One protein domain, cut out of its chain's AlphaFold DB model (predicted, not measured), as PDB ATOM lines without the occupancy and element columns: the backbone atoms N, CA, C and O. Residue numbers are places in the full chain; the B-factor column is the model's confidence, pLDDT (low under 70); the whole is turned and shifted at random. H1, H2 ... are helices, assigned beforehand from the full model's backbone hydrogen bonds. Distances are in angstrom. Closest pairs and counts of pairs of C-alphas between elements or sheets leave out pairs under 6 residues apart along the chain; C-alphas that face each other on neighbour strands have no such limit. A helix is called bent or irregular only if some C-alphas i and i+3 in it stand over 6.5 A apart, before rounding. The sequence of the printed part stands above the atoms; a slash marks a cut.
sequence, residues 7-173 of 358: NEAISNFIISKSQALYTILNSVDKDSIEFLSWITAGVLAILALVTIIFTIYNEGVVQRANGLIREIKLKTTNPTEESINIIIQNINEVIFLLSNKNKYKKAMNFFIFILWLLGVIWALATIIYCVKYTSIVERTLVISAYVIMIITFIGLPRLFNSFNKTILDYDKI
ATOM      1  N   ASN A   7     -75.564  83.321  18.585       67.12
ATOM      2  CA  ASN A   7     -76.989  83.035  18.397       67.12
ATOM      3  C   ASN A   7     -77.377  82.805  16.927       67.12
ATOM      4  O   ASN A   7     -78.270  82.012  16.636       67.12
ATOM      5  N   GLU A   8     -76.693  83.458  15.992       71.31
ATOM      6  CA  GLU A   8     -76.911  83.310  14.552       71.31
ATOM      7  C   GLU A   8     -76.317  81.989  14.042       71.31
ATOM      8  O   GLU A   8     -76.940  81.290  13.244       71.31
ATOM      9  N   ALA A   9     -75.169  81.573  14.589       71.06
ATOM     10  CA  ALA A   9     -74.583  80.261  14.321       71.06
ATOM     11  C   ALA A   9     -75.471  79.112  14.840       71.06
ATOM     12  O   ALA A   9     -75.677  78.129  14.128       71.06
ATOM     13  N   ILE A  10     -76.050  79.250  16.039       70.88
ATOM     14  CA  ILE A  10     -76.991  78.263  16.596       70.88
ATOM     15  C   ILE A  10     -78.294  78.219  15.792       70.88
ATOM     16  O   ILE A  10     -78.765  77.132  15.460       70.88
ATOM     17  N   SER A  11     -78.861  79.376  15.437       73.88
ATOM     18  CA  SER A  11     -80.083  79.455  14.626       73.88
ATOM     19  C   SER A  11     -79.895  78.784  13.261       73.88
ATOM     20  O   SER A  11     -80.666  77.901  12.885       73.88
ATOM     21  N   ASN A  12     -78.800  79.101  12.562       75.94
ATOM     22  CA  ASN A  12     -78.478  78.501  11.267       75.94
ATOM     23  C   ASN A  12     -78.186  76.997  11.381       75.94
ATOM     24  O   ASN A  12     -78.565  76.226  10.498       75.94
ATOM     25  N   PHE A  13     -77.580  76.546  12.484       74.25
ATOM     26  CA  PHE A  13     -77.392  75.121  12.750       74.25
ATOM     27  C   PHE A  13     -78.732  74.393  12.924       74.25
ATOM     28  O   PHE A  13     -78.951  73.370  12.274       74.25
ATOM     29  N   ILE A  14     -79.654  74.937  13.725       75.56
ATOM     30  CA  ILE A  14     -80.987  74.354  13.950       75.56
ATOM     31  C   ILE A  14     -81.798  74.330  12.650       75.56
ATOM     32  O   ILE A  14     -82.380  73.297  12.326       75.56
ATOM     33  N   ILE A  15     -81.789  75.423  11.880       74.06
ATOM     34  CA  ILE A  15     -82.487  75.521  10.590       74.06
ATOM     35  C   ILE A  15     -81.902  74.531   9.576       74.06
ATOM     36  O   ILE A  15     -82.651  73.840   8.891       74.06
ATOM     37  N   SER A  16     -80.575  74.376   9.519       73.38
ATOM     38  CA  SER A  16     -79.949  73.395   8.621       73.38
ATOM     39  C   SER A  16     -80.298  71.951   9.000       73.38
ATOM     40  O   SER A  16     -80.531  71.115   8.127       73.38
ATOM     41  N   LYS A  17     -80.387  71.643  10.303       75.12
ATOM     42  CA  LYS A  17     -80.751  70.309  10.798       75.12
ATOM     43  C   LYS A  17     -82.234  70.012  10.602       75.12
ATOM     44  O   LYS A  17     -82.565  68.883  10.249       75.12
ATOM     45  N   SER A  18     -83.112  70.998  10.779       66.81
ATOM     46  CA  SER A  18     -84.549  70.845  10.537       66.81
ATOM     47  C   SER A  18     -84.865  70.723   9.046       66.81
ATOM     48  O   SER A  18     -85.663  69.869   8.671       66.81
ATOM     49  N   GLN A  19     -84.178  71.476   8.182       67.50
ATOM     50  CA  GLN A  19     -84.266  71.315   6.729       67.50
ATOM     51  C   GLN A  19     -83.720  69.959   6.278       67.50
ATOM     52  O   GLN A  19     -84.362  69.291   5.472       67.50
ATOM     53  N   ALA A  20     -82.597  69.494   6.834       65.75
ATOM     54  CA  ALA A  20     -82.089  68.151   6.556       65.75
ATOM     55  C   ALA A  20     -83.104  67.065   6.959       65.75
ATOM     56  O   ALA A  20     -83.382  66.174   6.166       65.75
ATOM     57  N   LEU A  21     -83.727  67.177   8.137       62.16
ATOM     58  CA  LEU A  21     -84.798  66.277   8.588       62.16
ATOM     59  C   LEU A  21     -86.027  66.308   7.671       62.16
ATOM     60  O   LEU A  21     -86.543  65.256   7.309       62.16
ATOM     61  N   TYR A  22     -86.471  67.500   7.269       63.78
ATOM     62  CA  TYR A  22     -87.606  67.680   6.363       63.78
ATOM     63  C   TYR A  22     -87.337  67.068   4.981       63.78
ATOM     64  O   TYR A  22     -88.191  66.391   4.412       63.78
ATOM     65  N   THR A  23     -86.116  67.237   4.468       61.75
ATOM     66  CA  THR A  23     -85.694  66.665   3.182       61.75
ATOM     67  C   THR A  23     -85.574  65.143   3.268       61.75
ATOM     68  O   THR A  23     -85.992  64.448   2.350       61.75
ATOM     69  N   ILE A  24     -85.075  64.615   4.393       62.09
ATOM     70  CA  ILE A  24     -85.009  63.172   4.658       62.09
ATOM     71  C   ILE A  24     -86.418  62.570   4.704       62.09
ATOM     72  O   ILE A  24     -86.656  61.578   4.023       62.09
ATOM     73  N   LEU A  25     -87.357  63.182   5.432       63.31
ATOM     74  CA  LEU A  25     -88.745  62.711   5.542       63.31
ATOM     75  C   LEU A  25     -89.486  62.727   4.199       63.31
ATOM     76  O   LEU A  25     -90.216  61.787   3.901       63.31
ATOM     77  N   ASN A  26     -89.254  63.746   3.367       62.69
ATOM     78  CA  ASN A  26     -89.843  63.830   2.027       62.69
ATOM     79  C   ASN A  26     -89.161  62.918   0.992       62.69
ATOM     80  O   ASN A  26     -89.694  62.746  -0.101       62.69
ATOM     81  N   SER A  27     -87.992  62.351   1.311       61.31
ATOM     82  CA  SER A  27     -87.244  61.442   0.431       61.31
ATOM     83  C   SER A  27     -87.535  59.958   0.666       61.31
ATOM     84  O   SER A  27     -86.930  59.124   0.000       61.31
ATOM     85  N   VAL A  28     -88.410  59.622   1.623       63.19
ATOM     86  CA  VAL A  28     -88.773  58.232   1.921       63.19
ATOM     87  C   VAL A  28     -89.880  57.781   0.977       63.19
ATOM     88  O   VAL A  28     -90.994  58.303   1.029       63.19
ATOM     89  N   ASP A  29     -89.584  56.786   0.144       71.56
ATOM     90  CA  ASP A  29     -90.575  56.202  -0.751       71.56
ATOM     91  C   ASP A  29     -91.670  55.428   0.009       71.56
ATOM     92  O   ASP A  29     -91.439  54.804   1.054       71.56
ATOM     93  N   LYS A  30     -92.887  55.442  -0.544       72.75
ATOM     94  CA  LYS A  30     -94.084  54.821   0.044       72.75
ATOM     95  C   LYS A  30     -93.892  53.319   0.270       72.75
ATOM     96  O   LYS A  30     -94.310  52.797   1.304       72.75
ATOM     97  N   ASP A  31     -93.197  52.652  -0.647       69.69
ATOM     98  CA  ASP A  31     -92.924  51.216  -0.588       69.69
ATOM     99  C   ASP A  31     -92.022  50.838   0.612       69.69
ATOM    100  O   ASP A  31     -92.119  49.731   1.150       69.69
ATOM    101  N   SER A  32     -91.151  51.747   1.076       67.50
ATOM    102  CA  SER A  32     -90.296  51.534   2.260       67.50
ATOM    103  C   SER A  32     -91.108  51.592   3.557       67.50
ATOM    104  O   SER A  32     -90.877  50.816   4.488       67.50
ATOM    105  N   ILE A  33     -92.091  52.496   3.604       73.50
ATOM    106  CA  ILE A  33     -93.041  52.625   4.716       73.50
ATOM    107  C   ILE A  33     -93.971  51.405   4.755       73.50
ATOM    108  O   ILE A  33     -94.247  50.870   5.830       73.50
ATOM    109  N   GLU A  34     -94.412  50.926   3.593       78.31
ATOM    110  CA  GLU A  34     -95.249  49.730   3.473       78.31
ATOM    111  C   GLU A  34     -94.508  48.463   3.932       78.31
ATOM    112  O   GLU A  34     -95.046  47.688   4.723       78.31
ATOM    113  N   PHE A  35     -93.232  48.310   3.562       75.69
ATOM    114  CA  PHE A  35     -92.387  47.218   4.056       75.69
ATOM    115  C   PHE A  35     -92.248  47.228   5.588       75.69
ATOM    116  O   PHE A  35     -92.396  46.190   6.239       75.69
ATOM    117  N   LEU A  36     -92.017  48.404   6.185       76.00
ATOM    118  CA  LEU A  36     -91.962  48.557   7.641       76.00
ATOM    119  C   LEU A  36     -93.310  48.216   8.299       76.00
ATOM    120  O   LEU A  36     -93.337  47.572   9.352       76.00
ATOM    121  N   SER A  37     -94.424  48.608   7.676       81.81
ATOM    122  CA  SER A  37     -95.774  48.274   8.138       81.81
ATOM    123  C   SER A  37     -96.007  46.760   8.151       81.81
ATOM    124  O   SER A  37     -96.464  46.224   9.162       81.81
ATOM    125  N   TRP A  38     -95.610  46.047   7.093       82.88
ATOM    126  CA  TRP A  38     -95.743  44.589   7.022       82.88
ATOM    127  C   TRP A  38     -94.869  43.862   8.046       82.88
ATOM    128  O   TRP A  38     -95.353  42.931   8.694       82.88
ATOM    129  N   ILE A  39     -93.621  44.303   8.249       80.62
ATOM    130  CA  ILE A  39     -92.761  43.756   9.311       80.62
ATOM    131  C   ILE A  39     -93.413  43.972  10.676       80.62
ATOM    132  O   ILE A  39     -93.502  43.038  11.472       80.62
ATOM    133  N   THR A  40     -93.906  45.182  10.942       80.50
ATOM    134  CA  THR A  40     -94.534  45.522  12.227       80.50
ATOM    135  C   THR A  40     -95.778  44.669  12.472       80.50
ATOM    136  O   THR A  40     -95.930  44.100  13.553       80.50
ATOM    137  N   ALA A  41     -96.639  44.508  11.463       85.50
ATOM    138  CA  ALA A  41     -97.821  43.656  11.541       85.50
ATOM    139  C   ALA A  41     -97.452  42.183  11.783       85.50
ATOM    140  O   ALA A  41     -98.046  41.533  12.644       85.50
ATOM    141  N   GLY A  42     -96.437  41.670  11.081       82.12
ATOM    142  CA  GLY A  42     -95.936  40.308  11.267       82.12
ATOM    143  C   GLY A  42     -95.388  40.073  12.674       82.12
ATOM    144  O   GLY A  42     -95.746  39.090  13.325       82.12
ATOM    145  N   VAL A  43     -94.577  41.004  13.184       81.50
ATOM    146  CA  VAL A  43     -94.037  40.960  14.550       81.50
ATOM    147  C   VAL A  43     -95.160  40.989  15.591       81.50
ATOM    148  O   VAL A  43     -95.146  40.173  16.512       81.50
ATOM    149  N   LEU A  44     -96.159  41.864  15.435       83.12
ATOM    150  CA  LEU A  44     -97.308  41.944  16.345       83.12
ATOM    151  C   LEU A  44     -98.150  40.662  16.337       83.12
ATOM    152  O   LEU A  44     -98.512  40.168  17.404       83.12
ATOM    153  N   ALA A  45     -98.423  40.091  15.162       85.25
ATOM    154  CA  ALA A  45     -99.166  38.837  15.047       85.25
ATOM    155  C   ALA A  45     -98.434  37.674  15.737       85.25
ATOM    156  O   ALA A  45     -99.043  36.887  16.463       85.25
ATOM    157  N   ILE A  46     -97.112  37.597  15.561       82.12
ATOM    158  CA  ILE A  46     -96.265  36.585  16.200       82.12
ATOM    159  C   ILE A  46     -96.242  36.771  17.717       82.12
ATOM    160  O   ILE A  46     -96.403  35.794  18.446       82.12
ATOM    161  N   LEU A  47     -96.097  38.007  18.202       81.69
ATOM    162  CA  LEU A  47     -96.149  38.318  19.632       81.69
ATOM    163  C   LEU A  47     -97.501  37.943  20.250       81.69
ATOM    164  O   LEU A  47     -97.530  37.367  21.337       81.69
ATOM    165  N   ALA A  48     -98.608  38.216  19.556       83.56
ATOM    166  CA  ALA A  48     -99.944  37.846  20.013       83.56
ATOM    167  C   ALA A  48    -100.106  36.322  20.106       83.56
ATOM    168  O   ALA A  48    -100.510  35.809  21.149       83.56
ATOM    169  N   LEU A  49     -99.721  35.584  19.058       81.56
ATOM    170  CA  LEU A  49     -99.784  34.120  19.041       81.56
ATOM    171  C   LEU A  49     -98.926  33.502  20.154       81.56
ATOM    172  O   LEU A  49     -99.374  32.604  20.864       81.56
ATOM    173  N   VAL A  50     -97.712  34.021  20.337       77.00
ATOM    174  CA  VAL A  50     -96.802  33.635  21.423       77.00
ATOM    175  C   VAL A  50     -97.436  33.861  22.780       77.00
ATOM    176  O   VAL A  50     -97.400  32.964  23.616       77.00
ATOM    177  N   THR A  51     -98.021  35.036  22.991       79.88
ATOM    178  CA  THR A  51     -98.652  35.390  24.262       79.88
ATOM    179  C   THR A  51     -99.799  34.433  24.565       79.88
ATOM    180  O   THR A  51     -99.852  33.891  25.660       79.88
ATOM    181  N   ILE A  52    -100.652  34.130  23.583       79.19
ATOM    182  CA  ILE A  52    -101.754  33.173  23.745       79.19
ATOM    183  C   ILE A  52    -101.225  31.785  24.126       79.19
ATOM    184  O   ILE A  52    -101.674  31.200  25.111       79.19
ATOM    185  N   ILE A  53    -100.246  31.262  23.380       74.50
ATOM    186  CA  ILE A  53     -99.644  29.947  23.647       74.50
ATOM    187  C   ILE A  53     -98.998  29.919  25.041       74.50
ATOM    188  O   ILE A  53     -99.162  28.942  25.777       74.50
ATOM    189  N   PHE A  54     -98.300  30.994  25.418       72.56
ATOM    190  CA  PHE A  54     -97.664  31.140  26.723       72.56
ATOM    191  C   PHE A  54     -98.684  31.154  27.856       72.56
ATOM    192  O   PHE A  54     -98.538  30.384  28.800       72.56
ATOM    193  N   THR A  55     -99.715  31.992  27.764       74.88
ATOM    194  CA  THR A  55    -100.766  32.099  28.779       74.88
ATOM    195  C   THR A  55    -101.466  30.757  28.961       74.88
ATOM    196  O   THR A  55    -101.551  30.262  30.081       74.88
ATOM    197  N   ILE A  56    -101.865  30.101  27.864       75.00
ATOM    198  CA  ILE A  56    -102.549  28.802  27.924       75.00
ATOM    199  C   ILE A  56    -101.677  27.738  28.602       75.00
ATOM    200  O   ILE A  56    -102.177  26.970  29.420       75.00
ATOM    201  N   TYR A  57    -100.382  27.674  28.296       74.94
ATOM    202  CA  TYR A  57     -99.508  26.664  28.895       74.94
ATOM    203  C   TYR A  57     -99.093  26.996  30.326       74.94
ATOM    204  O   TYR A  57     -99.156  26.140  31.209       74.94
ATOM    205  N   ASN A  58     -98.668  28.230  30.569       72.12
ATOM    206  CA  ASN A  58     -98.174  28.636  31.872       72.12
ATOM    207  C   ASN A  58     -99.306  28.650  32.907       72.12
ATOM    208  O   ASN A  58     -99.162  28.065  33.975       72.12
ATOM    209  N   GLU A  59    -100.456  29.243  32.594       71.19
ATOM    210  CA  GLU A  59    -101.591  29.255  33.522       71.19
ATOM    211  C   GLU A  59    -102.325  27.910  33.514       71.19
ATOM    212  O   GLU A  59    -102.563  27.315  34.566       71.19
ATOM    213  N   GLY A  60    -102.632  27.387  32.322       70.75
ATOM    214  CA  GLY A  60    -103.488  26.211  32.167       70.75
ATOM    215  C   GLY A  60    -102.841  24.884  32.560       70.75
ATOM    216  O   GLY A  60    -103.556  23.979  32.986       70.75
ATOM    217  N   VAL A  61    -101.513  24.761  32.451       76.00
ATOM    218  CA  VAL A  61    -100.784  23.519  32.769       76.00
ATOM    219  C   VAL A  61     -99.883  23.715  33.980       76.00
ATOM    220  O   VAL A  61    -100.032  23.011  34.973       76.00
ATOM    221  N   VAL A  62     -98.963  24.682  33.930       74.62
ATOM    222  CA  VAL A  62     -97.905  24.824  34.943       74.62
ATOM    223  C   VAL A  62     -98.452  25.301  36.289       74.62
ATOM    224  O   VAL A  62     -98.272  24.632  37.306       74.62
ATOM    225  N   GLN A  63     -99.116  26.456  36.315       77.31
ATOM    226  CA  GLN A  63     -99.651  27.027  37.550       77.31
ATOM    227  C   GLN A  63    -100.754  26.150  38.139       77.31
ATOM    228  O   GLN A  63    -100.801  25.966  39.356       77.31
ATOM    229  N   ARG A  64    -101.597  25.556  37.288       83.31
ATOM    230  CA  ARG A  64    -102.628  24.610  37.717       83.31
ATOM    231  C   ARG A  64    -102.028  23.364  38.368       83.31
ATOM    232  O   ARG A  64    -102.403  23.051  39.495       83.31
ATOM    233  N   ALA A  65    -101.052  22.712  37.730       82.56
ATOM    234  CA  ALA A  65    -100.363  21.560  38.316       82.56
ATOM    235  C   ALA A  65     -99.709  21.914  39.664       82.56
ATOM    236  O   ALA A  65     -99.828  21.166  40.629       82.56
ATOM    237  N   ASN A  66     -99.106  23.100  39.770       79.56
ATOM    238  CA  ASN A  66     -98.567  23.607  41.033       79.56
ATOM    239  C   ASN A  66     -99.606  23.804  42.124       79.56
ATOM    240  O   ASN A  66     -99.361  23.447  43.279       79.56
ATOM    241  N   GLY A  67    -100.747  24.394  41.773       83.12
ATOM    242  CA  GLY A  67    -101.868  24.562  42.689       83.12
ATOM    243  C   GLY A  67    -102.316  23.215  43.249       83.12
ATOM    244  O   GLY A  67    -102.412  23.062  44.467       83.12
ATOM    245  N   LEU A  68    -102.474  22.223  42.371       87.38
ATOM    246  CA  LEU A  68    -102.870  20.863  42.734       87.38
ATOM    247  C   LEU A  68    -101.831  20.175  43.626       87.38
ATOM    248  O   LEU A  68    -102.197  19.590  44.641       87.38
ATOM    249  N   ILE A  69    -100.536  20.288  43.318       85.44
ATOM    250  CA  ILE A  69     -99.456  19.714  44.144       85.44
ATOM    251  C   ILE A  69     -99.407  20.363  45.523       85.44
ATOM    252  O   ILE A  69     -99.247  19.679  46.537       85.44
ATOM    253  N   ARG A  70     -99.577  21.685  45.592       84.50
ATOM    254  CA  ARG A  70     -99.667  22.389  46.872       84.50
ATOM    255  C   ARG A  70    -100.860  21.893  47.686       84.50
ATOM    256  O   ARG A  70    -100.732  21.717  48.895       84.50
ATOM    257  N   GLU A  71    -101.995  21.655  47.041       85.75
ATOM    258  CA  GLU A  71    -103.175  21.104  47.700       85.75
ATOM    259  C   GLU A  71    -102.949  19.661  48.175       85.75
ATOM    260  O   GLU A  71    -103.284  19.348  49.318       85.75
ATOM    261  N   ILE A  72    -102.303  18.819  47.358       86.44
ATOM    262  CA  ILE A  72    -101.879  17.466  47.745       86.44
ATOM    263  C   ILE A  72    -101.026  17.553  49.008       86.44
ATOM    264  O   ILE A  72    -101.355  16.923  50.010       86.44
ATOM    265  N   LYS A  73     -99.988  18.396  49.024       83.75
ATOM    266  CA  LYS A  73     -99.118  18.585  50.194       83.75
ATOM    267  C   LYS A  73     -99.907  18.940  51.458       83.75
ATOM    268  O   LYS A  73     -99.699  18.329  52.506       83.75
ATOM    269  N   LEU A  74    -100.817  19.910  51.362       84.75
ATOM    270  CA  LEU A  74    -101.635  20.348  52.496       84.75
ATOM    271  C   LEU A  74    -102.532  19.220  53.023       84.75
ATOM    272  O   LEU A  74    -102.603  19.007  54.231       84.75
ATOM    273  N   LYS A  75    -103.181  18.473  52.126       84.38
ATOM    274  CA  LYS A  75    -104.125  17.406  52.486       84.38
ATOM    275  C   LYS A  75    -103.444  16.124  52.954       84.38
ATOM    276  O   LYS A  75    -103.981  15.433  53.811       84.38
ATOM    277  N   THR A  76    -102.236  15.843  52.472       81.50
ATOM    278  CA  THR A  76    -101.478  14.646  52.874       81.50
ATOM    279  C   THR A  76    -100.925  14.768  54.301       81.50
ATOM    280  O   THR A  76    -100.609  13.765  54.927       81.50
ATOM    281  N   THR A  77    -100.841  15.983  54.858       77.50
ATOM    282  CA  THR A  77    -100.319  16.197  56.222       77.50
ATOM    283  C   THR A  77    -101.287  15.680  57.299       77.50
ATOM    284  O   THR A  77    -100.837  15.217  58.341       77.50
ATOM    285  N   ASN A  78    -102.603  15.710  57.043       73.50
ATOM    286  CA  ASN A  78    -103.649  15.209  57.946       73.50
ATOM    287  C   ASN A  78    -104.675  14.374  57.154       73.50
ATOM    288  O   ASN A  78    -105.742  14.890  56.804       73.50
ATOM    289  N   PRO A  79    -104.365  13.106  56.839       75.12
ATOM    290  CA  PRO A  79    -105.183  12.316  55.933       75.12
ATOM    291  C   PRO A  79    -106.500  11.865  56.589       75.12
ATOM    292  O   PRO A  79    -106.518  11.018  57.479       75.12
ATOM    293  N   THR A  80    -107.621  12.405  56.113       83.06
ATOM    294  CA  THR A  80    -108.978  11.844  56.256       83.06
ATOM    295  C   THR A  80    -109.374  11.067  54.994       83.06
ATOM    296  O   THR A  80    -108.774  11.256  53.937       83.06
ATOM    297  N   GLU A  81    -110.410  10.225  55.046       81.56
ATOM    298  CA  GLU A  81    -110.896   9.504  53.851       81.56
ATOM    299  C   GLU A  81    -111.301  10.461  52.715       81.56
ATOM    300  O   GLU A  81    -110.931  10.263  51.557       81.56
ATOM    301  N   GLU A  82    -111.974  11.563  53.053       85.50
ATOM    302  CA  GLU A  82    -112.307  12.626  52.103       85.50
ATOM    303  C   GLU A  82    -111.046  13.251  51.486       85.50
ATOM    304  O   GLU A  82    -110.969  13.440  50.271       85.50
ATOM    305  N   SER A  83    -110.020  13.513  52.299       85.88
ATOM    306  CA  SER A  83    -108.762  14.073  51.806       85.88
ATOM    307  C   SER A  83    -108.038  13.129  50.840       85.88
ATOM    308  O   SER A  83    -107.481  13.608  49.856       85.88
ATOM    309  N   ILE A  84    -108.100  11.808  51.061       87.81
ATOM    310  CA  ILE A  84    -107.481  10.800  50.186       87.81
ATOM    311  C   ILE A  84    -108.130  10.838  48.803       87.81
ATOM    312  O   ILE A  84    -107.419  10.883  47.801       87.81
ATOM    313  N   ASN A  85    -109.462  10.894  48.735       89.69
ATOM    314  CA  ASN A  85    -110.173  10.988  47.457       89.69
ATOM    315  C   ASN A  85    -109.788  12.255  46.683       89.69
ATOM    316  O   ASN A  85    -109.563  12.195  45.475       89.69
ATOM    317  N   ILE A  86    -109.649  13.386  47.379       89.88
ATOM    318  CA  ILE A  86    -109.232  14.638  46.740       89.88
ATOM    319  C   ILE A  86    -107.766  14.567  46.293       89.88
ATOM    320  O   ILE A  86    -107.440  15.020  45.200       89.88
ATOM    321  N   ILE A  87    -106.881  13.951  47.081       90.19
ATOM    322  CA  ILE A  87    -105.486  13.721  46.681       90.19
ATOM    323  C   ILE A  87    -105.431  12.868  45.408       90.19
ATOM    324  O   ILE A  87    -104.738  13.243  44.468       90.19
ATOM    325  N   ILE A  88    -106.190  11.770  45.339       91.56
ATOM    326  CA  ILE A  88    -106.275  10.910  44.147       91.56
ATOM    327  C   ILE A  88    -106.755  11.711  42.933       91.56
ATOM    328  O   ILE A  88    -106.139  11.643  41.871       91.56
ATOM    329  N   GLN A  89    -107.823  12.502  43.086       91.94
ATOM    330  CA  GLN A  89    -108.340  13.347  42.009       91.94
ATOM    331  C   GLN A  89    -107.280  14.341  41.518       91.94
ATOM    332  O   GLN A  89    -107.045  14.442  40.313       91.94
ATOM    333  N   ASN A  90    -106.602  15.020  42.441       91.75
ATOM    334  CA  ASN A  90    -105.576  16.002  42.114       91.75
ATOM    335  C   ASN A  90    -104.364  15.357  41.433       91.75
ATOM    336  O   ASN A  90    -103.832  15.926  40.484       91.75
ATOM    337  N   ILE A  91    -103.942  14.165  41.866       90.62
ATOM    338  CA  ILE A  91    -102.847  13.422  41.226       90.62
ATOM    339  C   ILE A  91    -103.235  13.018  39.803       90.62
ATOM    340  O   ILE A  91    -102.466  13.250  38.873       90.62
ATOM    341  N   ASN A  92    -104.439  12.477  39.609       90.12
ATOM    342  CA  ASN A  92    -104.932  12.098  38.286       90.12
ATOM    343  C   ASN A  92    -104.993  13.297  37.337       90.12
ATOM    344  O   ASN A  92    -104.637  13.191  36.163       90.12
ATOM    345  N   GLU A  93    -105.408  14.455  37.848       88.88
ATOM    346  CA  GLU A  93    -105.428  15.692  37.079       88.88
ATOM    347  C   GLU A  93    -104.016  16.183  36.742       88.88
ATOM    348  O   GLU A  93    -103.769  16.582  35.605       88.88
ATOM    349  N   VAL A  94    -103.061  16.088  37.671       87.62
ATOM    350  CA  VAL A  94    -101.649  16.392  37.397       87.62
ATOM    351  C   VAL A  94    -101.100  15.474  36.301       87.62
ATOM    352  O   VAL A  94    -100.552  15.982  35.326       87.62
ATOM    353  N   ILE A  95    -101.316  14.156  36.383       85.44
ATOM    354  CA  ILE A  95    -100.902  13.192  35.343       85.44
ATOM    355  C   ILE A  95    -101.538  13.549  33.987       85.44
ATOM    356  O   ILE A  95    -100.875  13.551  32.947       85.44
ATOM    357  N   PHE A  96    -102.817  13.931  33.977       83.88
ATOM    358  CA  PHE A  96    -103.498  14.371  32.759       83.88
ATOM    359  C   PHE A  96    -102.898  15.663  32.172       83.88
ATOM    360  O   PHE A  96    -102.725  15.783  30.955       83.88
ATOM    361  N   LEU A  97    -102.554  16.641  33.011       80.38
ATOM    362  CA  LEU A  97    -101.905  17.879  32.575       80.38
ATOM    363  C   LEU A  97    -100.496  17.607  32.021       80.38
ATOM    364  O   LEU A  97    -100.116  18.185  30.998       80.38
ATOM    365  N   LEU A  98     -99.749  16.688  32.639       75.69
ATOM    366  CA  LEU A  98     -98.403  16.307  32.213       75.69
ATOM    367  C   LEU A  98     -98.393  15.506  30.909       75.69
ATOM    368  O   LEU A  98     -97.598  15.829  30.027       75.69
ATOM    369  N   SER A  99     -99.313  14.559  30.702       71.62
ATOM    370  CA  SER A  99     -99.412  13.838  29.417       71.62
ATOM    371  C   SER A  99     -99.659  14.791  28.234       71.62
ATOM    372  O   SER A  99     -99.114  14.639  27.138       71.62
ATOM    373  N   ASN A 100    -100.393  15.887  28.455       72.62
ATOM    374  CA  ASN A 100    -100.609  16.910  27.430       72.62
ATOM    375  C   ASN A 100     -99.403  17.848  27.208       72.62
ATOM    376  O   ASN A 100     -99.342  18.529  26.177       72.62
ATOM    377  N   LYS A 101     -98.389  17.847  28.084       72.56
ATOM    378  CA  LYS A 101     -97.146  18.627  27.919       72.56
ATOM    379  C   LYS A 101     -96.387  18.249  26.651       72.56
ATOM    380  O   LYS A 101     -95.829  19.123  25.986       72.56
ATOM    381  N   ASN A 102     -96.382  16.969  26.276       70.19
ATOM    382  CA  ASN A 102     -95.729  16.513  25.047       70.19
ATOM    383  C   ASN A 102     -96.316  17.199  23.807       70.19
ATOM    384  O   ASN A 102     -95.572  17.603  22.909       70.19
ATOM    385  N   LYS A 103     -97.639  17.400  23.779       73.56
ATOM    386  CA  LYS A 103     -98.318  18.140  22.707       73.56
ATOM    387  C   LYS A 103     -97.871  19.599  22.686       73.56
ATOM    388  O   LYS A 103     -97.575  20.120  21.615       73.56
ATOM    389  N   TYR A 104     -97.723  20.223  23.854       73.50
ATOM    390  CA  TYR A 104     -97.192  21.583  23.946       73.50
ATOM    391  C   TYR A 104     -95.741  21.687  23.463       73.50
ATOM    392  O   TYR A 104     -95.422  22.564  22.664       73.50
ATOM    393  N   LYS A 105     -94.855  20.772  23.878       74.69
ATOM    394  CA  LYS A 105     -93.456  20.757  23.421       74.69
ATOM    395  C   LYS A 105     -93.371  20.600  21.900       74.69
ATOM    396  O   LYS A 105     -92.586  21.292  21.255       74.69
ATOM    397  N   LYS A 106     -94.215  19.740  21.316       78.38
ATOM    398  CA  LYS A 106     -94.348  19.598  19.858       78.38
ATOM    399  C   LYS A 106     -94.841  20.894  19.203       78.38
ATOM    400  O   LYS A 106     -94.240  21.323  18.224       78.38
ATOM    401  N   ALA A 107     -95.865  21.542  19.760       79.06
ATOM    402  CA  ALA A 107     -96.382  22.817  19.258       79.06
ATOM    403  C   ALA A 107     -95.333  23.942  19.325       79.06
ATOM    404  O   ALA A 107     -95.175  24.685  18.363       79.06
ATOM    405  N   MET A 108     -94.561  24.023  20.412       76.88
ATOM    406  CA  MET A 108     -93.460  24.978  20.558       76.88
ATOM    407  C   MET A 108     -92.356  24.730  19.526       76.88
ATOM    408  O   MET A 108     -91.898  25.664  18.875       76.88
ATOM    409  N   ASN A 109     -91.948  23.474  19.323       82.12
ATOM    410  CA  ASN A 109     -90.958  23.136  18.298       82.12
ATOM    411  C   ASN A 109     -91.451  23.497  16.891       82.12
ATOM    412  O   ASN A 109     -90.695  24.045  16.093       82.12
ATOM    413  N   PHE A 110     -92.726  23.229  16.600       84.12
ATOM    414  CA  PHE A 110     -93.359  23.623  15.345       84.12
ATOM    415  C   PHE A 110     -93.402  25.148  15.177       84.12
ATOM    416  O   PHE A 110     -93.096  25.666  14.105       84.12
ATOM    417  N   PHE A 111     -93.697  25.883  16.248       82.56
ATOM    418  CA  PHE A 111     -93.664  27.341  16.252       82.56
ATOM    419  C   PHE A 111     -92.253  27.893  15.983       82.56
ATOM    420  O   PHE A 111     -92.088  28.759  15.126       82.56
ATOM    421  N   ILE A 112     -91.219  27.350  16.637       83.44
ATOM    422  CA  ILE A 112     -89.813  27.714  16.385       83.44
ATOM    423  C   ILE A 112     -89.438  27.445  14.921       83.44
ATOM    424  O   ILE A 112     -88.782  28.272  14.287       83.44
ATOM    425  N   PHE A 113     -89.881  26.314  14.370       87.12
ATOM    426  CA  PHE A 113     -89.669  25.977  12.966       87.12
ATOM    427  C   PHE A 113     -90.315  27.002  12.019       87.12
ATOM    428  O   PHE A 113     -89.661  27.466  11.086       87.12
ATOM    429  N   ILE A 114     -91.558  27.422  12.289       85.38
ATOM    430  CA  ILE A 114     -92.239  28.470  11.510       85.38
ATOM    431  C   ILE A 114     -91.495  29.806  11.602       85.38
ATOM    432  O   ILE A 114     -91.304  30.458  10.576       85.38
ATOM    433  N   LEU A 115     -91.048  30.215  12.795       85.94
ATOM    434  CA  LEU A 115     -90.272  31.450  12.959       85.94
ATOM    435  C   LEU A 115     -88.987  31.434  12.133       85.94
ATOM    436  O   LEU A 115     -88.622  32.445  11.534       85.94
ATOM    437  N   TRP A 116     -88.314  30.286  12.073       86.94
ATOM    438  CA  TRP A 116     -87.115  30.130  11.259       86.94
ATOM    439  C   TRP A 116     -87.425  30.257   9.762       86.94
ATOM    440  O   TRP A 116     -86.748  31.003   9.056       86.94
ATOM    441  N   LEU A 117     -88.496  29.607   9.294       88.06
ATOM    442  CA  LEU A 117     -88.947  29.687   7.903       88.06
ATOM    443  C   LEU A 117     -89.341  31.122   7.513       88.06
ATOM    444  O   LEU A 117     -88.935  31.608   6.458       88.06
ATOM    445  N   LEU A 118     -90.055  31.832   8.391       86.12
ATOM    446  CA  LEU A 118     -90.363  33.255   8.220       86.12
ATOM    447  C   LEU A 118     -89.093  34.104   8.166       86.12
ATOM    448  O   LEU A 118     -88.987  34.971   7.304       86.12
ATOM    449  N   GLY A 119     -88.113  33.839   9.033       85.94
ATOM    450  CA  GLY A 119     -86.823  34.529   9.016       85.94
ATOM    451  C   GLY A 119     -86.120  34.427   7.659       85.94
ATOM    452  O   GLY A 119     -85.632  35.433   7.150       85.94
ATOM    453  N   VAL A 120     -86.136  33.245   7.033       88.69
ATOM    454  CA  VAL A 120     -85.563  33.030   5.691       88.69
ATOM    455  C   VAL A 120     -86.326  33.806   4.614       88.69
ATOM    456  O   VAL A 120     -85.702  34.473   3.788       88.69
ATOM    457  N   ILE A 121     -87.663  33.766   4.626       88.12
ATOM    458  CA  ILE A 121     -88.494  34.509   3.660       88.12
ATOM    459  C   ILE A 121     -88.217  36.011   3.759       88.12
ATOM    460  O   ILE A 121     -87.993  36.678   2.749       88.12
ATOM    461  N   TRP A 122     -88.187  36.540   4.981       86.56
ATOM    462  CA  TRP A 122     -87.916  37.951   5.213       86.56
ATOM    463  C   TRP A 122     -86.481  38.343   4.861       86.56
ATOM    464  O   TRP A 122     -86.282  39.438   4.347       86.56
ATOM    465  N   ALA A 123     -85.498  37.456   5.041       88.69
ATOM    466  CA  ALA A 123     -84.129  37.698   4.590       88.69
ATOM    467  C   ALA A 123     -84.065  37.894   3.067       88.69
ATOM    468  O   ALA A 123     -83.432  38.835   2.586       88.69
ATOM    469  N   LEU A 124     -84.763  37.043   2.305       88.56
ATOM    470  CA  LEU A 124     -84.863  37.173   0.848       88.56
ATOM    471  C   LEU A 124     -85.563  38.477   0.449       88.56
ATOM    472  O   LEU A 124     -85.067  39.190  -0.423       88.56
ATOM    473  N   ALA A 125     -86.666  38.826   1.116       85.25
ATOM    474  CA  ALA A 125     -87.358  40.092   0.883       85.25
ATOM    475  C   ALA A 125     -86.434  41.291   1.153       85.25
ATOM    476  O   ALA A 125     -86.308  42.175   0.308       85.25
ATOM    477  N   THR A 126     -85.713  41.293   2.275       85.94
ATOM    478  CA  THR A 126     -84.737  42.333   2.621       85.94
ATOM    479  C   THR A 126     -83.660  42.489   1.549       85.94
ATOM    480  O   THR A 126     -83.346  43.623   1.191       85.94
ATOM    481  N   ILE A 127     -83.132  41.394   0.985       88.81
ATOM    482  CA  ILE A 127     -82.163  41.453  -0.125       88.81
ATOM    483  C   ILE A 127     -82.789  42.135  -1.348       88.81
ATOM    484  O   ILE A 127     -82.190  43.058  -1.899       88.81
ATOM    485  N   ILE A 128     -84.001  41.732  -1.743       86.38
ATOM    486  CA  ILE A 128     -84.713  42.306  -2.897       86.38
ATOM    487  C   ILE A 128     -84.927  43.813  -2.709       86.38
ATOM    488  O   ILE A 128     -84.597  44.598  -3.597       86.38
ATOM    489  N   TYR A 129     -85.419  44.238  -1.543       81.94
ATOM    490  CA  TYR A 129     -85.645  45.653  -1.247       81.94
ATOM    491  C   TYR A 129     -84.334  46.450  -1.143       81.94
ATOM    492  O   TYR A 129     -84.271  47.579  -1.626       81.94
ATOM    493  N   CYS A 130     -83.257  45.868  -0.608       84.62
ATOM    494  CA  CYS A 130     -81.942  46.521  -0.583       84.62
ATOM    495  C   CYS A 130     -81.352  46.728  -1.987       84.62
ATOM    496  O   CYS A 130     -80.647  47.714  -2.208       84.62
ATOM    497  N   VAL A 131     -81.632  45.819  -2.929       85.50
ATOM    498  CA  VAL A 131     -81.244  45.966  -4.342       85.50
ATOM    499  C   VAL A 131     -82.130  46.995  -5.053       85.50
ATOM    500  O   VAL A 131     -81.613  47.777  -5.849       85.50
ATOM    501  N   LYS A 132     -83.436  47.025  -4.752       80.69
ATOM    502  CA  LYS A 132     -84.412  47.942  -5.365       80.69
ATOM    503  C   LYS A 132     -84.161  49.409  -4.997       80.69
ATOM    504  O   LYS A 132     -84.211  50.265  -5.877       80.69
ATOM    505  N   TYR A 133     -83.890  49.713  -3.727       78.44
ATOM    506  CA  TYR A 133     -83.691  51.095  -3.284       78.44
ATOM    507  C   TYR A 133     -82.263  51.572  -3.523       78.44
ATOM    508  O   TYR A 133     -81.296  50.867  -3.224       78.44
ATOM    509  N   THR A 134     -82.109  52.795  -4.023       72.19
ATOM    510  CA  THR A 134     -80.803  53.438  -4.245       72.19
ATOM    511  C   THR A 134     -80.411  54.373  -3.103       72.19
ATOM    512  O   THR A 134     -79.220  54.612  -2.900       72.19
ATOM    513  N   SER A 135     -81.381  54.874  -2.329       80.44
ATOM    514  CA  SER A 135     -81.130  55.759  -1.193       80.44
ATOM    515  C   SER A 135     -80.507  55.001  -0.022       80.44
ATOM    516  O   SER A 135     -80.987  53.946   0.403       80.44
ATOM    517  N   ILE A 136     -79.444  55.567   0.555       79.00
ATOM    518  CA  ILE A 136     -78.789  54.991   1.734       79.00
ATOM    519  C   ILE A 136     -79.724  54.977   2.953       79.00
ATOM    520  O   ILE A 136     -79.644  54.075   3.786       79.00
ATOM    521  N   VAL A 137     -80.635  55.952   3.039       77.88
ATOM    522  CA  VAL A 137     -81.588  56.090   4.147       77.88
ATOM    523  C   VAL A 137     -82.608  54.952   4.119       77.88
ATOM    524  O   VAL A 137     -82.824  54.300   5.137       77.88
ATOM    525  N   GLU A 138     -83.169  54.651   2.949       75.81
ATOM    526  CA  GLU A 138     -84.156  53.578   2.761       75.81
ATOM    527  C   GLU A 138     -83.550  52.201   3.026       75.81
ATOM    528  O   GLU A 138     -84.122  51.395   3.759       75.81
ATOM    529  N   ARG A 139     -82.335  51.953   2.518       81.75
ATOM    530  CA  ARG A 139     -81.587  50.720   2.816       81.75
ATOM    531  C   ARG A 139     -81.352  50.552   4.312       81.75
ATOM    532  O   ARG A 139     -81.559  49.466   4.847       81.75
ATOM    533  N   THR A 140     -80.950  51.623   4.994       83.56
ATOM    534  CA  THR A 140     -80.723  51.593   6.444       83.56
ATOM    535  C   THR A 140     -82.020  51.294   7.197       83.56
ATOM    536  O   THR A 140     -82.011  50.491   8.129       83.56
ATOM    537  N   LEU A 141     -83.147  51.867   6.761       82.00
ATOM    538  CA  LEU A 141     -84.469  51.613   7.334       82.00
ATOM    539  C   LEU A 141     -84.874  50.140   7.164       82.00
ATOM    540  O   LEU A 141     -85.178  49.477   8.157       82.00
ATOM    541  N   VAL A 142     -84.780  49.594   5.949       83.12
ATOM    542  CA  VAL A 142     -85.082  48.184   5.641       83.12
ATOM    543  C   VAL A 142     -84.209  47.224   6.461       83.12
ATOM    544  O   VAL A 142     -84.722  46.268   7.047       83.12
ATOM    545  N   ILE A 143     -82.900  47.488   6.558       86.38
ATOM    546  CA  ILE A 143     -81.966  46.672   7.351       86.38
ATOM    547  C   ILE A 143     -82.308  46.752   8.842       86.38
ATOM    548  O   ILE A 143     -82.359  45.723   9.513       86.38
ATOM    549  N   SER A 144     -82.581  47.949   9.370       84.38
ATOM    550  CA  SER A 144     -82.933  48.126  10.784       84.38
ATOM    551  C   SER A 144     -84.222  47.385  11.159       84.38
ATOM    552  O   SER A 144     -84.265  46.712  12.190       84.38
ATOM    553  N   ALA A 145     -85.233  47.413  10.284       84.38
ATOM    554  CA  ALA A 145     -86.489  46.694  10.473       84.38
ATOM    555  C   ALA A 145     -86.276  45.172  10.493       84.38
ATOM    556  O   ALA A 145     -86.806  44.474  11.360       84.38
ATOM    557  N   TYR A 146     -85.439  44.660   9.585       85.88
ATOM    558  CA  TYR A 146     -85.059  43.250   9.566       85.88
ATOM    559  C   TYR A 146     -84.318  42.829  10.843       85.88
ATOM    560  O   TYR A 146     -84.637  41.798  11.434       85.88
ATOM    561  N   VAL A 147     -83.371  43.645  11.320       87.94
ATOM    562  CA  VAL A 147     -82.632  43.371  12.564       87.94
ATOM    563  C   VAL A 147     -83.579  43.279  13.762       87.94
ATOM    564  O   VAL A 147     -83.474  42.330  14.539       87.94
ATOM    565  N   ILE A 148     -84.531  44.210  13.895       86.00
ATOM    566  CA  ILE A 148     -85.536  44.185  14.972       86.00
ATOM    567  C   ILE A 148     -86.342  42.883  14.924       86.00
ATOM    568  O   ILE A 148     -86.469  42.196  15.936       86.00
ATOM    569  N   MET A 149     -86.827  42.498  13.742       85.62
ATOM    570  CA  MET A 149     -87.591  41.266  13.555       85.62
ATOM    571  C   MET A 149     -86.790  40.011  13.928       85.62
ATOM    572  O   MET A 149     -87.305  39.143  14.631       85.62
ATOM    573  N   ILE A 150     -85.521  39.917  13.519       86.25
ATOM    574  CA  ILE A 150     -84.653  38.784  13.870       86.25
ATOM    575  C   ILE A 150     -84.390  38.727  15.376       86.25
ATOM    576  O   ILE A 150     -84.439  37.643  15.963       86.25
ATOM    577  N   ILE A 151     -84.169  39.874  16.024       86.12
ATOM    578  CA  ILE A 151     -84.058  39.943  17.486       86.12
ATOM    579  C   ILE A 151     -85.333  39.400  18.134       86.12
ATOM    580  O   ILE A 151     -85.238  38.611  19.072       86.12
ATOM    581  N   THR A 152     -86.516  39.743  17.621       84.31
ATOM    582  CA  THR A 152     -87.783  39.201  18.124       84.31
ATOM    583  C   THR A 152     -87.894  37.690  17.900       84.31
ATOM    584  O   THR A 152     -88.244  36.962  18.829       84.31
ATOM    585  N   PHE A 153     -87.537  37.187  16.715       84.50
ATOM    586  CA  PHE A 153     -87.641  35.759  16.383       84.50
ATOM    587  C   PHE A 153     -86.668  34.890  17.184       84.50
ATOM    588  O   PHE A 153     -87.000  33.755  17.508       84.50
ATOM    589  N   ILE A 154     -85.489  35.409  17.533       83.12
ATOM    590  CA  ILE A 154     -84.508  34.706  18.376       83.12
ATOM    591  C   ILE A 154     -84.822  34.900  19.865       83.12
ATOM    592  O   ILE A 154     -84.676  33.973  20.669       83.12
ATOM    593  N   GLY A 155     -85.236  36.107  20.247       81.62
ATOM    594  CA  GLY A 155     -85.509  36.496  21.625       81.62
ATOM    595  C   GLY A 155     -86.716  35.773  22.212       81.62
ATOM    596  O   GLY A 155     -86.631  35.291  23.340       81.62
ATOM    597  N   LEU A 156     -87.803  35.625  21.444       80.12
ATOM    598  CA  LEU A 156     -89.033  34.982  21.915       80.12
ATOM    599  C   LEU A 156     -88.796  33.526  22.359       80.12
ATOM    600  O   LEU A 156     -89.024  33.244  23.537       80.12
ATOM    601  N   PRO A 157     -88.259  32.608  21.525       76.38
ATOM    602  CA  PRO A 157     -87.957  31.236  21.947       76.38
ATOM    603  C   PRO A 157     -87.036  31.145  23.170       76.38
ATOM    604  O   PRO A 157     -87.188  30.254  24.007       76.38
ATOM    605  N   ARG A 158     -86.071  32.066  23.302       78.00
ATOM    606  CA  ARG A 158     -85.164  32.102  24.459       78.00
ATOM    607  C   ARG A 158     -85.878  32.531  25.737       78.00
ATOM    608  O   ARG A 158     -85.680  31.886  26.765       78.00
ATOM    609  N   LEU A 159     -86.723  33.562  25.671       74.50
ATOM    610  CA  LEU A 159     -87.566  33.981  26.794       74.50
ATOM    611  C   LEU A 159     -88.473  32.833  27.249       74.50
ATOM    612  O   LEU A 159     -88.518  32.543  28.442       74.50
ATOM    613  N   PHE A 160     -89.091  32.102  26.314       70.12
ATOM    614  CA  PHE A 160     -89.894  30.913  26.629       70.12
ATOM    615  C   PHE A 160     -89.124  29.858  27.423       70.12
ATOM    616  O   PHE A 160     -89.590  29.396  28.465       70.12
ATOM    617  N   ASN A 161     -87.936  29.480  26.946       67.94
ATOM    618  CA  ASN A 161     -87.113  28.490  27.636       67.94
ATOM    619  C   ASN A 161     -86.655  28.980  29.013       67.94
ATOM    620  O   ASN A 161     -86.502  28.168  29.922       67.94
ATOM    621  N   SER A 162     -86.445  30.287  29.175       69.69
ATOM    622  CA  SER A 162     -86.072  30.873  30.460       69.69
ATOM    623  C   SER A 162     -87.223  30.817  31.465       69.69
ATOM    624  O   SER A 162     -87.014  30.322  32.565       69.69
ATOM    625  N   PHE A 163     -88.434  31.252  31.095       64.44
ATOM    626  CA  PHE A 163     -89.598  31.235  31.995       64.44
ATOM    627  C   PHE A 163     -90.040  29.820  32.378       64.44
ATOM    628  O   PHE A 163     -90.407  29.576  33.524       64.44
ATOM    629  N   ASN A 164     -89.949  28.867  31.448       59.00
ATOM    630  CA  ASN A 164     -90.280  27.471  31.738       59.00
ATOM    631  C   ASN A 164     -89.304  26.810  32.724       59.00
ATOM    632  O   ASN A 164     -89.685  25.845  33.382       59.00
ATOM    633  N   LYS A 165     -88.062  27.304  32.836       58.09
ATOM    634  CA  LYS A 165     -87.071  26.788  33.792       58.09
ATOM    635  C   LYS A 165     -87.266  27.324  35.209       58.09
ATOM    636  O   LYS A 165     -86.930  26.632  36.158       58.09
ATOM    637  N   THR A 166     -87.766  28.548  35.368       48.88
ATOM    638  CA  THR A 166     -87.789  29.236  36.670       48.88
ATOM    639  C   THR A 166     -88.984  28.899  37.553       48.88
ATOM    640  O   THR A 166     -88.963  29.247  38.730       48.88
ATOM    641  N   ILE A 167     -90.030  28.253  37.027       50.38
ATOM    642  CA  ILE A 167     -91.305  28.152  37.753       50.38
ATOM    643  C   ILE A 167     -91.422  26.878  38.612       50.38
ATOM    644  O   ILE A 167     -92.285  26.858  39.482       50.38
ATOM    645  N   LEU A 168     -90.558  25.858  38.482       43.91
ATOM    646  CA  LEU A 168     -90.703  24.607  39.250       43.91
ATOM    647  C   LEU A 168     -89.460  23.708  39.272       43.91
ATOM    648  O   LEU A 168     -88.761  23.588  38.270       43.91
ATOM    649  N   ASP A 169     -89.342  22.927  40.350       50.78
ATOM    650  CA  ASP A 169     -88.667  21.615  40.425       50.78
ATOM    651  C   ASP A 169     -89.428  20.588  39.533       50.78
ATOM    652  O   ASP A 169     -89.893  19.536  39.967       50.78
ATOM    653  N   TYR A 170     -89.667  20.963  38.267       49.16
ATOM    654  CA  TYR A 170     -90.605  20.346  37.316       49.16
ATOM    655  C   TYR A 170     -90.195  18.917  36.959       49.16
ATOM    656  O   TYR A 170     -91.033  18.092  36.601       49.16
ATOM    657  N   ASP A 171     -88.905  18.624  37.077       51.06
ATOM    658  CA  ASP A 171     -88.337  17.311  36.794       51.06
ATOM    659  C   ASP A 171     -88.757  16.263  37.834       51.06
ATOM    660  O   ASP A 171     -88.920  15.102  37.476       51.06
ATOM    661  N   LYS A 172     -89.057  16.666  39.080       55.00
ATOM    662  CA  LYS A 172     -89.634  15.765  40.099       55.00
ATOM    663  C   LYS A 172     -91.118  15.484  39.879       55.00
ATOM    664  O   LYS A 172     -91.647  14.495  40.362       55.00
ATOM    665  N   ILE A 173     -91.806  16.370  39.165       61.09
ATOM    666  CA  ILE A 173     -93.227  16.215  38.828       61.09
ATOM    667  C   ILE A 173     -93.387  15.281  37.628       61.09
ATOM    668  O   ILE A 173     -94.353  14.533  37.570       61.09
TER     669      ILE A 173
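AT A GLANCE: This is residues 7 to 173 of the 358 residues of an uncharacterized protein of Bacillus thuringiensis DB27 (UniProt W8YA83). A long, slim bundle of three helices, H2a, H4 and H5, is prolonged at one end by the narrower hairpin of H2b and H3, while residues 7 to 23 of H1 stick out as an arm at the other end. H2 runs nearly straight through both bundle and hairpin, and short H6 lies near H2b. The printed part has 167 residues with six named helices, H1 to H6 in chain order, and no named strand: all helix. It is extended, with a radius of gyration of the C-alphas of 26.1 A and spans of 88 by 43 by 21 A.

HOW THE PARTS SIT: H2, residues 30 to 76, is assigned as one helix by its hydrogen bonds but is bent: C-alphas 60 and 63 are 6.7 A apart, and its arms H2a, residues 30 to 60, and H2b, residues 63 to 76, stand at 13 degrees. H2a touches H5, residues 136 to 166, the same way at a shallow tilt of 3 degrees; their closest C-alphas, of Leu 36 and Ala 145, are 6.4 A apart. H4, residues 101 to 132, and H5 form a hairpin, opposite ways at 10 degrees, closest at the C-alphas of Cys 130 and Arg 139, 5.4 A. H2a, H4 and H5 form an up and down bundle, each running against the one before it. H2b and H3, residues 81 to 99, form a hairpin, closest at the C-alphas of Ile 72 and Ile 87, 5.3 A. Every O i to N i+4 pair is within hydrogen-bond range in H1, residues 7 to 26, H2a, H2b, H3 and H4, and 25 of 27 are in H5; H6, residues 170 to 173, is too short for one.

IN THESE COORDINATES: H1 begins at C-alpha 7 (-76.989, 83.035, 18.397), and H6 ends at C-alpha 173 (-93.227, 16.215, 38.828). H4 measures 46.1 A, H5 44.3 A and H2a 44.0 A.

THE WHOLE: The C-alphas farthest apart, of Glu 8 and Glu 81, are 90.3 A apart. The printed part has no cut, and the five links are tight. pLDDT is under 70 at residues 7, 18 to 28, 31 to 32 and 161 to 173.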